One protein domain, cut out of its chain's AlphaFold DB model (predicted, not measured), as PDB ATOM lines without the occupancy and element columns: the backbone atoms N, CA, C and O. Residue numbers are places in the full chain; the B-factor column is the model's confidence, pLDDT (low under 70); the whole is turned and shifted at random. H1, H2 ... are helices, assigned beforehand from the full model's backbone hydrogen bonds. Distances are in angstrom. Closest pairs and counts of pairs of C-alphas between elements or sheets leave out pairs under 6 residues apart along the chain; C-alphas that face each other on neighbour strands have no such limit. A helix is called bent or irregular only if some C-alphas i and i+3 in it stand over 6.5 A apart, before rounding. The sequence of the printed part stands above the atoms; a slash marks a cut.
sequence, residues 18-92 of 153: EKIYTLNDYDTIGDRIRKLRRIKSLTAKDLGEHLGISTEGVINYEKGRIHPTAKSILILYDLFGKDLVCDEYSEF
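This is residues 18 to 92 of the 153 residues of the protein "DNA-binding protein" of Clostridium botulinum C/D str. BKT12695 (UniProt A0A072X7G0). A compact cluster of four crossed helices, in which H3 and H4 stand apart and H1 and H2 each touch both of them, with H1 nearest the middle. The short H5 is at the outside, near H4, and a stretch with no named element, residues 18 to 28, leads into H1. The printed part has 75 residues with five named helices, H1 to H5 in order along the chain, and no named strand; the class is all helix, with 47 residues in the helices. The whole is compact, with a radius of gyration of the C-alphas of 11.1 A, and rounded, spanning 28 by 28 by 23 A.

H4, the longest helix by residues with 15, covers residues 70 to 84 and measures 12.8 A from first to last C-alpha. It is irregular: C-alphas 79 and 82 are 9.7 A apart, against about 5 A in a regular helix, and its line is a rough one. H1 covers residues 29 to 39, 15.2 A, beginning with C-alpha 29 at (153.006, 151.444, 105.096). H2 covers residues 44 to 51, 10.4 A, and H3 residues 55 to 62, 10.7 A, with C-alpha 55 at (160.489, 144.828, 91.610). H5, residues 88 to 92, 5.9 A, ends with C-alpha 92 at (158.047, 162.997, 110.410).

H4 touches H1 at a steep tilt of 57 degrees, the same way; the closest C-alphas are those of Arg 32 and Leu 84, 5.9 A. H4 touches H2 with residues 72 to 76 alone, at a steep tilt of 65 degrees, opposite ways, with the C-alphas of Leu 51 and Ser 72 closest at 6.2 A. H1 touches H3 at a steep tilt of 64 degrees, opposite ways; the closest C-alphas, of Gly 30 and Glu 62, are 3.8 A apart. H2 touches H3 about perpendicular, at 89 degrees, with the C-alphas of Lys 45 and Thr 55 closest at 4.7 A. H1 and H2 are close but not clearly touching, 7.4 A between the C-alphas of Arg 37 and Leu 47, and only just about perpendicular at 70.1 degrees. H5 is close to H4 but not clearly touching, with the C-alphas of Ile 73 and Ser 90 closest at 6.9 A. H3 and H4 are apart. Every O i to N i+4 pair is within hydrogen-bond range in H1, H2, H3 and H5; in H4 it is 8 of 11.

The C-alphas of Lys 19 and Lys 71, the two farthest apart, are 29.6 A from each other. The printed part has no cut and no long link. The mean pLDDT of the printed part is 95.3, and no printed residue is under 70.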
ATOM      1  N   GLU A  18     138.770 151.925  93.739       73.19
ATOM      2  CA  GLU A  18     138.777 152.662  95.005       73.19
ATOM      3  C   GLU A  18     137.978 151.908  96.068       73.19
ATOM      4  O   GLU A  18     138.400 151.816  97.219       73.19
ATOM      5  N   LYS A  19     136.898 151.238  95.652       72.25
ATOM      6  CA  LYS A  19     136.089 150.381  96.524       72.25
ATOM      7  C   LYS A  19     136.782 149.070  96.917       72.25
ATOM      8  O   LYS A  19     136.493 148.520  97.975       72.25
ATOM      9  N   ILE A  20     137.685 148.549  96.084       77.38
ATOM     10  CA  ILE A  20     138.420 147.294  96.346       77.38
ATOM     11  C   ILE A  20     139.637 147.536  97.241       77.38
ATOM     12  O   ILE A  20     139.983 146.702  98.078       77.38
ATOM     13  N   TYR A  21     140.311 148.668  97.047       82.81
ATOM     14  CA  TYR A  21     141.557 149.009  97.726       82.81
ATOM     15  C   TYR A  21     141.370 150.156  98.718       82.81
ATOM     16  O   TYR A  21     142.241 151.013  98.841       82.81
ATOM     17  N   THR A  22     140.261 150.151  99.458       89.38
ATOM     18  CA  THR A  22     139.982 151.160 100.486       89.38
ATOM     19  C   THR A  22     141.090 151.199 101.535       89.38
ATOM     20  O   THR A  22     141.493 150.159 102.081       89.38
ATOM     21  N   LEU A  23     141.578 152.402 101.828       90.75
ATOM     22  CA  LEU A  23     142.550 152.634 102.890       90.75
ATOM     23  C   LEU A  23     141.884 152.495 104.258       90.75
ATOM     24  O   LEU A  23     140.710 152.819 104.427       90.75
ATOM     25  N   ASN A  24     142.647 151.992 105.218       91.69
ATOM     26  CA  ASN A  24     142.240 151.832 106.604       91.69
ATOM     27  C   ASN A  24     143.275 152.493 107.523       91.69
ATOM     28  O   ASN A  24     144.471 152.528 107.223       91.69
ATOM     29  N   ASP A  25     142.825 152.980 108.671       89.31
ATOM     30  CA  ASP A  25     143.672 153.619 109.677       89.31
ATOM     31  C   ASP A  25     144.713 152.648 110.249       89.31
ATOM     32  O   ASP A  25     145.817 153.056 110.594       89.31
ATOM     33  N   TYR A  26     144.405 151.349 110.257       92.00
ATOM     34  CA  TYR A  26     145.314 150.288 110.705       92.00
ATOM     35  C   TYR A  26     146.235 149.742 109.603       92.00
ATOM     36  O   TYR A  26     146.992 148.803 109.856       92.00
ATOM     37  N   ASP A  27     146.166 150.279 108.381       95.25
ATOM     38  CA  ASP A  27     147.036 149.828 107.297       95.25
ATOM     39  C   ASP A  27     148.500 150.145 107.604       95.25
ATOM     40  O   ASP A  27     148.870 151.286 107.895       95.25
ATOM     41  N   THR A  28     149.356 149.140 107.426       96.00
ATOM     42  CA  THR A  28     150.802 149.356 107.434       96.00
ATOM     43  C   THR A  28     151.231 150.188 106.223       96.00
ATOM     44  O   THR A  28     150.532 150.265 105.208       96.00
ATOM     45  N   ILE A  29     152.446 150.744 106.262       96.50
ATOM     46  CA  ILE A  29     153.006 151.444 105.096       96.50
ATOM     47  C   ILE A  29     153.056 150.538 103.853       96.50
ATOM     48  O   ILE A  29     152.833 151.007 102.740       96.50
ATOM     49  N   GLY A  30     153.290 149.232 104.033       97.38
ATOM     50  CA  GLY A  30     153.286 148.246 102.950       97.38
ATOM     51  C   GLY A  30     151.898 148.044 102.343       97.38
ATOM     52  O   GLY A  30     151.756 148.036 101.117       97.38
ATOM     53  N   ASP A  31     150.864 147.964 103.186       97.00
ATOM     54  CA  ASP A  31     149.473 147.871 102.738       97.00
ATOM     55  C   ASP A  31     149.059 149.099 101.937       97.00
ATOM     56  O   ASP A  31     148.489 148.955 100.852       97.00
ATOM     57  N   ARG A  32     149.409 150.295 102.420       97.25
ATOM     58  CA  ARG A  32     149.119 151.545 101.716       97.25
ATOM     59  C   ARG A  32     149.833 151.616 100.379       97.25
ATOM     60  O   ARG A  32     149.177 151.876  99.376       97.25
ATOM     61  N   ILE A  33     151.131 151.295 100.324       97.81
ATOM     62  CA  ILE A  33     151.886 151.233  99.061       97.81
ATOM     63  C   ILE A  33     151.183 150.307  98.066       97.81
ATOM     64  O   ILE A  33     150.926 150.706  96.931       97.81
ATOM     65  N   ARG A  34     150.815 149.092  98.492       97.69
ATOM     66  CA  ARG A  34     150.144 148.114  97.632       97.69
ATOM     67  C   ARG A  34     148.796 148.629  97.128       97.69
ATOM     68  O   ARG A  34     148.523 148.531  95.931       97.69
ATOM     69  N   LYS A  35     147.950 149.150  98.021       96.69
ATOM     70  CA  LYS A  35     146.611 149.665  97.691       96.69
ATOM     71  C   LYS A  35     146.705 150.854  96.735       96.69
ATOM     72  O   LYS A  35     146.149 150.793  95.642       96.69
ATOM     73  N   LEU A  36     147.501 151.864  97.079       96.56
ATOM     74  CA  LEU A  36     147.696 153.079  96.282       96.56
ATOM     75  C   LEU A  36     148.278 152.776  94.903       96.56
ATOM     76  O   LEU A  36     147.784 153.276  93.891       96.56
ATOM     77  N   ARG A  37     149.263 151.874  94.834       97.00
ATOM     78  CA  ARG A  37     149.818 151.410  93.562       97.00
ATOM     79  C   ARG A  37     148.738 150.782  92.674       97.00
ATOM     80  O   ARG A  37     148.692 151.055  91.475       97.00
ATOM     81  N   ARG A  38     147.857 149.949  93.240       95.44
ATOM     82  CA  ARG A  38     146.775 149.287  92.492       95.44
ATOM     83  C   ARG A  38     145.679 150.253  92.054       95.44
ATOM     84  O   ARG A  38     145.220 150.119  90.919       95.44
ATOM     85  N   ILE A  39     145.316 151.223  92.894       93.44
ATOM     86  CA  ILE A  39     144.392 152.316  92.545       93.44
ATOM     87  C   ILE A  39     144.939 153.077  91.331       93.44
ATOM     88  O   ILE A  39     144.248 153.208  90.323       93.44
ATOM     89  N   LYS A  40     146.230 153.435  91.351       92.88
ATOM     90  CA  LYS A  40     146.919 154.078  90.217       92.88
ATOM     91  C   LYS A  40     147.243 153.150  89.042       92.88
ATOM     92  O   LYS A  40     147.874 153.578  88.086       92.88
ATOM     93  N   SER A  41     146.800 151.892  89.076       93.94
ATOM     94  CA  SER A  41     147.030 150.899  88.015       93.94
ATOM     95  C   SER A  41     148.506 150.617  87.699       93.94
ATOM     96  O   SER A  41     148.810 150.122  86.619       93.94
ATOM     97  N   LEU A  42     149.409 150.869  88.646       96.06
ATOM     98  CA  LEU A  42     150.842 150.636  88.490       96.06
ATOM     99  C   LEU A  42     151.193 149.172  88.791       96.06
ATOM    100  O   LEU A  42     150.704 148.559  89.754       96.06
ATOM    101  N   THR A  43     152.089 148.586  88.006       97.88
ATOM    102  CA  THR A  43     152.712 147.307  88.349       97.88
ATOM    103  C   THR A  43     153.797 147.510  89.412       97.88
ATOM    104  O   THR A  43     154.284 148.619  89.632       97.88
ATOM    105  N   ALA A  44     154.186 146.439  90.114       97.81
ATOM    106  CA  ALA A  44     155.297 146.521  91.070       97.81
ATOM    107  C   ALA A  44     156.621 146.888  90.375       97.81
ATOM    108  O   ALA A  44     157.494 147.478  91.004       97.81
ATOM    109  N   LYS A  45     156.748 146.561  89.081       98.25
ATOM    110  CA  LYS A  45     157.888 146.946  88.251       98.25
ATOM    111  C   LYS A  45     157.878 148.452  87.993       98.25
ATOM    112  O   LYS A  45     158.879 149.092  88.288       98.25
ATOM    113  N   ASP A  46     156.745 149.011  87.564       98.19
ATOM    114  CA  ASP A  46     156.615 150.454  87.297       98.19
ATOM    115  C   ASP A  46     156.936 151.266  88.557       98.19
ATOM    116  O   ASP A  46     157.706 152.224  88.523       98.19
ATOM    117  N   LEU A  47     156.406 150.844  89.714       98.19
ATOM    118  CA  LEU A  47     156.731 151.501  90.981       98.19
ATOM    119  C   LEU A  47     158.219 151.351  91.342       98.19
ATOM    120  O   LEU A  47     158.812 152.280  91.882       98.19
ATOM    121  N   GLY A  48     158.827 150.203  91.043       98.19
ATOM    122  CA  GLY A  48     160.259 149.980  91.241       98.19
ATOM    123  C   GLY A  48     161.106 150.944  90.414       98.19
ATOM    124  O   GLY A  48     162.026 151.556  90.951       98.19
ATOM    125  N   GLU A  49     160.737 151.156  89.149       97.81
ATOM    126  CA  GLU A  49     161.381 152.118  88.249       97.81
ATOM    127  C   GLU A  49     161.273 153.552  88.787       97.81
ATOM    128  O   GLU A  49     162.288 154.246  88.868       97.81
ATOM    129  N   HIS A  50     160.096 153.968  89.271       96.00
ATOM    130  CA  HIS A  50     159.924 155.276  89.919       96.00
ATOM    131  C   HIS A  50     160.798 155.460  91.168       96.00
ATOM    132  O   HIS A  50     161.284 156.558  91.436       96.00
ATOM    133  N   LEU A  51     160.994 154.396  91.947       96.75
ATOM    134  CA  LEU A  51     161.781 154.425  93.181       96.75
ATOM    135  C   LEU A  51     163.282 154.197  92.958       96.75
ATOM    136  O   LEU A  51     164.065 154.396  93.891       96.75
ATOM    137  N   GLY A  52     163.687 153.760  91.763       97.19
ATOM    138  CA  GLY A  52     165.051 153.319  91.478       97.19
ATOM    139  C   GLY A  52     165.447 152.047  92.239       97.19
ATOM    140  O   GLY A  52     166.603 151.910  92.638       97.19
ATOM    141  N   ILE A  53     164.498 151.137  92.483       97.62
ATOM    142  CA  ILE A  53     164.726 149.849  93.160       97.62
ATOM    143  C   ILE A  53     164.176 148.686  92.326       97.62
ATOM    144  O   ILE A  53     163.403 148.871  91.391       97.62
ATOM    145  N   SER A  54     164.553 147.456  92.674       98.12
ATOM    146  CA  SER A  54     164.033 146.268  91.993       98.12
ATOM    147  C   SER A  54     162.549 146.027  92.298       98.12
ATOM    148  O   SER A  54     162.046 146.386  93.365       98.12
ATOM    149  N   THR A  55     161.862 145.318  91.396       98.25
ATOM    150  CA  THR A  55     160.489 144.828  91.610       98.25
ATOM    151  C   THR A  55     160.355 144.061  92.929       98.25
ATOM    152  O   THR A  55     159.384 144.240  93.659       98.25
ATOM    153  N   GLU A  56     161.353 143.238  93.272       98.19
ATOM    154  CA  GLU A  56     161.379 142.493  94.536       98.19
ATOM    155  C   GLU A  56     161.523 143.426  95.748       98.19
ATOM    156  O   GLU A  56     160.935 143.174  96.795       98.19
ATOM    157  N   GLY A  57     162.243 144.544  95.613       98.12
ATOM    158  CA  GLY A  57     162.300 145.591  96.635       98.12
ATOM    159  C   GLY A  57     160.916 146.161  96.953       98.12
ATOM    160  O   GLY A  57     160.534 146.225  98.121       98.12
ATOM    161  N   VAL A  58     160.129 146.477  95.920       98.44
ATOM    162  CA  VAL A  58     158.732 146.922  96.082       98.44
ATOM    163  C   VAL A  58     157.885 145.841  96.744       98.44
ATOM    164  O   VAL A  58     157.176 146.118  97.706       98.44
ATOM    165  N   ILE A  59     157.985 144.593  96.281       98.12
ATOM    166  CA  ILE A  59     157.238 143.467  96.863       98.12
ATOM    167  C   ILE A  59     157.597 143.273  98.344       98.12
ATOM    168  O   ILE A  59     156.719 142.990  99.159       98.12
ATOM    169  N   ASN A  60     158.865 143.443  98.719       98.38
ATOM    170  CA  ASN A  60     159.297 143.352 100.111       98.38
ATOM    171  C   ASN A  60     158.757 144.500 100.972       98.38
ATOM    172  O   ASN A  60     158.422 144.251 102.132       98.38
ATOM    173  N   TYR A  61     158.608 145.708 100.418       98.12
ATOM    174  CA  TYR A  61     157.894 146.799 101.092       98.12
ATOM    175  C   TYR A  61     156.419 146.455 101.296       98.12
ATOM    176  O   TYR A  61     155.918 146.550 102.412       98.12
ATOM    177  N   GLU A  62     155.734 145.992 100.249       97.69
ATOM    178  CA  GLU A  62     154.305 145.652 100.302       97.69
ATOM    179  C   GLU A  62     153.987 144.512 101.268       97.69
ATOM    180  O   GLU A  62     152.930 144.504 101.889       97.69
ATOM    181  N   LYS A  63     154.903 143.549 101.406       97.75
ATOM    182  CA  LYS A  63     154.785 142.436 102.357       97.75
ATOM    183  C   LYS A  63     155.220 142.806 103.778       97.75
ATOM    184  O   LYS A  63     155.236 141.928 104.635       97.75
ATOM    185  N   GLY A  64     155.651 144.046 104.018       95.88
ATOM    186  CA  GLY A  64     156.144 144.494 105.323       95.88
ATOM    187  C   GLY A  64     157.444 143.819 105.774       95.88
ATOM    188  O   GLY A  64     157.787 143.879 106.949       95.88
ATOM    189  N   ARG A  65     158.185 143.174 104.863       96.88
ATOM    190  CA  ARG A  65     159.454 142.498 105.186       96.88
ATOM    191  C   ARG A  65     160.582 143.493 105.434       96.88
ATOM    192  O   ARG A  65     161.488 143.221 106.212       96.88
ATOM    193  N   ILE A  66     160.545 144.624 104.731       95.75
ATOM    194  CA  ILE A  66     161.520 145.709 104.841       95.75
ATOM    195  C   ILE A  66     160.748 147.027 104.864       95.75
ATOM    196  O   ILE A  66     159.798 147.206 104.103       95.75
ATOM    197  N   HIS A  67     161.163 147.968 105.709       95.88
ATOM    198  CA  HIS A  67     160.595 149.313 105.696       95.88
ATOM    199  C   HIS A  67     161.193 150.167 104.565       95.88
ATOM    200  O   HIS A  67     162.408 150.128 104.347       95.88
ATOM    201  N   PRO A  68     160.380 151.003 103.893       97.19
ATOM    202  CA  PRO A  68     160.883 151.987 102.945       97.19
ATOM    203  C   PRO A  68     161.912 152.929 103.577       97.19
ATOM    204  O   PRO A  68     161.775 153.363 104.725       97.19
ATOM    205  N   THR A  69     162.947 153.275 102.809       97.12
ATOM    206  CA  THR A  69     163.919 154.296 103.230       97.12
ATOM    207  C   THR A  69     163.260 155.676 103.265       97.12
ATOM    208  O   THR A  69     162.267 155.900 102.580       97.12
ATOM    209  N   ALA A  70     163.829 156.641 103.994       97.31
ATOM    210  CA  ALA A  70     163.319 158.018 103.989       97.31
ATOM    211  C   ALA A  70     163.209 158.604 102.568       97.31
ATOM    212  O   ALA A  70     162.197 159.205 102.229       97.31
ATOM    213  N   LYS A  71     164.212 158.361 101.711       96.69
ATOM    214  CA  LYS A  71     164.189 158.807 100.311       96.69
ATOM    215  C   LYS A  71     163.037 158.163  99.536       96.69
ATOM    216  O   LYS A  71     162.331 158.852  98.812       96.69
ATOM    217  N   SER A  72     162.822 156.860  99.724       97.75
ATOM    218  CA  SER A  72     161.694 156.148  99.115       97.75
ATOM    219  C   SER A  72     160.353 156.688  99.615       97.75
ATOM    220  O   SER A  72     159.450 156.849  98.808       97.75
ATOM    221  N   ILE A  73     160.223 157.012 100.908       98.00
ATOM    222  CA  ILE A  73     159.003 157.614 101.474       98.00
ATOM    223  C   ILE A  73     158.709 158.965 100.824       98.00
ATOM    224  O   ILE A  73     157.563 159.205 100.476       98.00
ATOM    225  N   LEU A  74     159.717 159.819 100.625       97.44
ATOM    226  CA  LEU A  74     159.525 161.114  99.961       97.44
ATOM    227  C   LEU A  74     159.020 160.941  98.521       97.44
ATOM    228  O   LEU A  74     158.009 161.529  98.165       97.44
ATOM    229  N   ILE A  75     159.642 160.054  97.737       97.56
ATOM    230  CA  ILE A  75     159.199 159.774  96.358       97.56
ATOM    231  C   ILE A  75     157.778 159.189  96.342       97.56
ATOM    232  O   ILE A  75     156.941 159.583  95.535       97.56
ATOM    233  N   LEU A  76     157.480 158.250  97.244       98.06
ATOM    234  CA  LEU A  76     156.139 157.680  97.381       98.06
ATOM    235  C   LEU A  76     155.112 158.744  97.783       98.06
ATOM    236  O   LEU A  76     153.976 158.685  97.324       98.06
ATOM    237  N   TYR A  77     155.492 159.692  98.639       97.94
ATOM    238  CA  TYR A  77     154.621 160.775  99.083       97.94
ATOM    239  C   TYR A  77     154.342 161.758  97.948       97.94
ATOM    240  O   TYR A  77     153.200 162.162  97.773       97.94
ATOM    241  N   ASP A  78     155.331 162.066  97.112       97.12
ATOM    242  CA  ASP A  78     155.110 162.871  95.907       97.12
ATOM    243  C   ASP A  78     154.152 162.167  94.930       97.12
ATOM    244  O   ASP A  78     153.322 162.804  94.282       97.12
ATOM    245  N   LEU A  79     154.219 160.832  94.849       96.69
ATOM    246  CA  LEU A  79     153.348 160.037  93.983       96.69
ATOM    247  C   LEU A  79     151.936 159.852  94.538       96.69
ATOM    248  O   LEU A  79     150.987 159.859  93.756       96.69
ATOM    249  N   PHE A  80     151.770 159.615  95.836       96.31
ATOM    250  CA  PHE A  80     150.491 159.202  96.424       96.31
ATOM    251  C   PHE A  80     149.880 160.218  97.395       96.31
ATOM    252  O   PHE A  80     148.724 160.077  97.774       96.31
ATOM    253  N   GLY A  81     150.619 161.256  97.771       95.94
ATOM    254  CA  GLY A  81     150.171 162.293  98.687       95.94
ATOM    255  C   GLY A  81     149.969 161.800 100.120       95.94
ATOM    256  O   GLY A  81     150.589 160.838 100.584       95.94
ATOM    257  N   LYS A  82     149.071 162.493 100.829       95.25
ATOM    258  CA  LYS A  82     148.783 162.277 102.256       95.25
ATOM    259  C   LYS A  82     148.302 160.861 102.570       95.25
ATOM    260  O   LYS A  82     148.553 160.374 103.667       95.25
ATOM    261  N   ASP A  83     147.706 160.185 101.598       95.25
ATOM    262  CA  ASP A  83     147.206 158.822 101.741       95.25
ATOM    263  C   ASP A  83     148.297 157.798 102.069       95.25
ATOM    264  O   ASP A  83     147.992 156.743 102.619       95.25
ATOM    265  N   LEU A  84     149.568 158.093 101.777       96.19
ATOM    266  CA  LEU A  84     150.691 157.239 102.168       96.19
ATOM    267  C   LEU A  84     150.962 157.262 103.682       96.19
ATOM    268  O   LEU A  84     151.468 156.278 104.223       96.19
ATOM    269  N   VAL A  85     150.688 158.384 104.348       95.94
ATOM    270  CA  VAL A  85     151.093 158.627 105.739       95.94
ATOM    271  C   VAL A  85     150.277 157.737 106.676       95.94
ATOM    272  O   VAL A  85     149.048 157.752 106.640       95.94
ATOM    273  N   CYS A  86     150.963 156.950 107.507       94.56
ATOM    274  CA  CYS A  86     150.326 155.946 108.371       94.56
ATOM    275  C   CYS A  86     150.970 155.760 109.741       94.56
ATOM    276  O   CYS A  86     150.440 155.039 110.577       94.56
ATOM    277  N   ASP A  87     152.145 156.339 109.961       94.81
ATOM    278  CA  ASP A  87     152.864 156.231 111.224       94.81
ATOM    279  C   ASP A  87     153.683 157.492 111.508       94.81
ATOM    280  O   ASP A  87     153.926 158.309 110.615       94.81
ATOM    281  N   GLU A  88     154.153 157.623 112.749       95.19
ATOM    282  CA  GLU A  88     154.887 158.811 113.199       95.19
ATOM    283  C   GLU A  88     156.136 159.097 112.358       95.19
ATOM    284  O   GLU A  88     156.515 160.251 112.171       95.19
ATOM    285  N   TYR A  89     156.803 158.058 111.850       96.69
ATOM    286  CA  TYR A  89     158.017 158.233 111.063       96.69
ATOM    287  C   TYR A  89     157.715 158.726 109.643       96.69
ATOM    288  O   TYR A  89     158.407 159.607 109.137       96.69
ATOM    289  N   SER A  90     156.690 158.180 108.988       96.25
ATOM    290  CA  SER A  90     156.233 158.645 107.675       96.25
ATOM    291  C   SER A  90     155.738 160.088 107.749       96.25
ATOM    292  O   SER A  90     156.107 160.896 106.895       96.25
ATOM    293  N   GLU A  91     155.015 160.454 108.809       96.12
ATOM    294  CA  GLU A  91     154.627 161.837 109.090       96.12
ATOM    295  C   GLU A  91     155.860 162.725 109.318       96.12
ATOM    296  O   GLU A  91     156.007 163.780 108.701       96.12
ATOM    297  N   PHE A  92     156.811 162.270 110.134       96.56
ATOM    298  CA  PHE A  92     158.047 162.997 110.410       96.56
ATOM    299  C   PHE A  92     158.850 163.301 109.138       96.56
ATOM    300  O   PHE A  92     159.239 164.452 108.916       96.56
TER     301      PHE A  92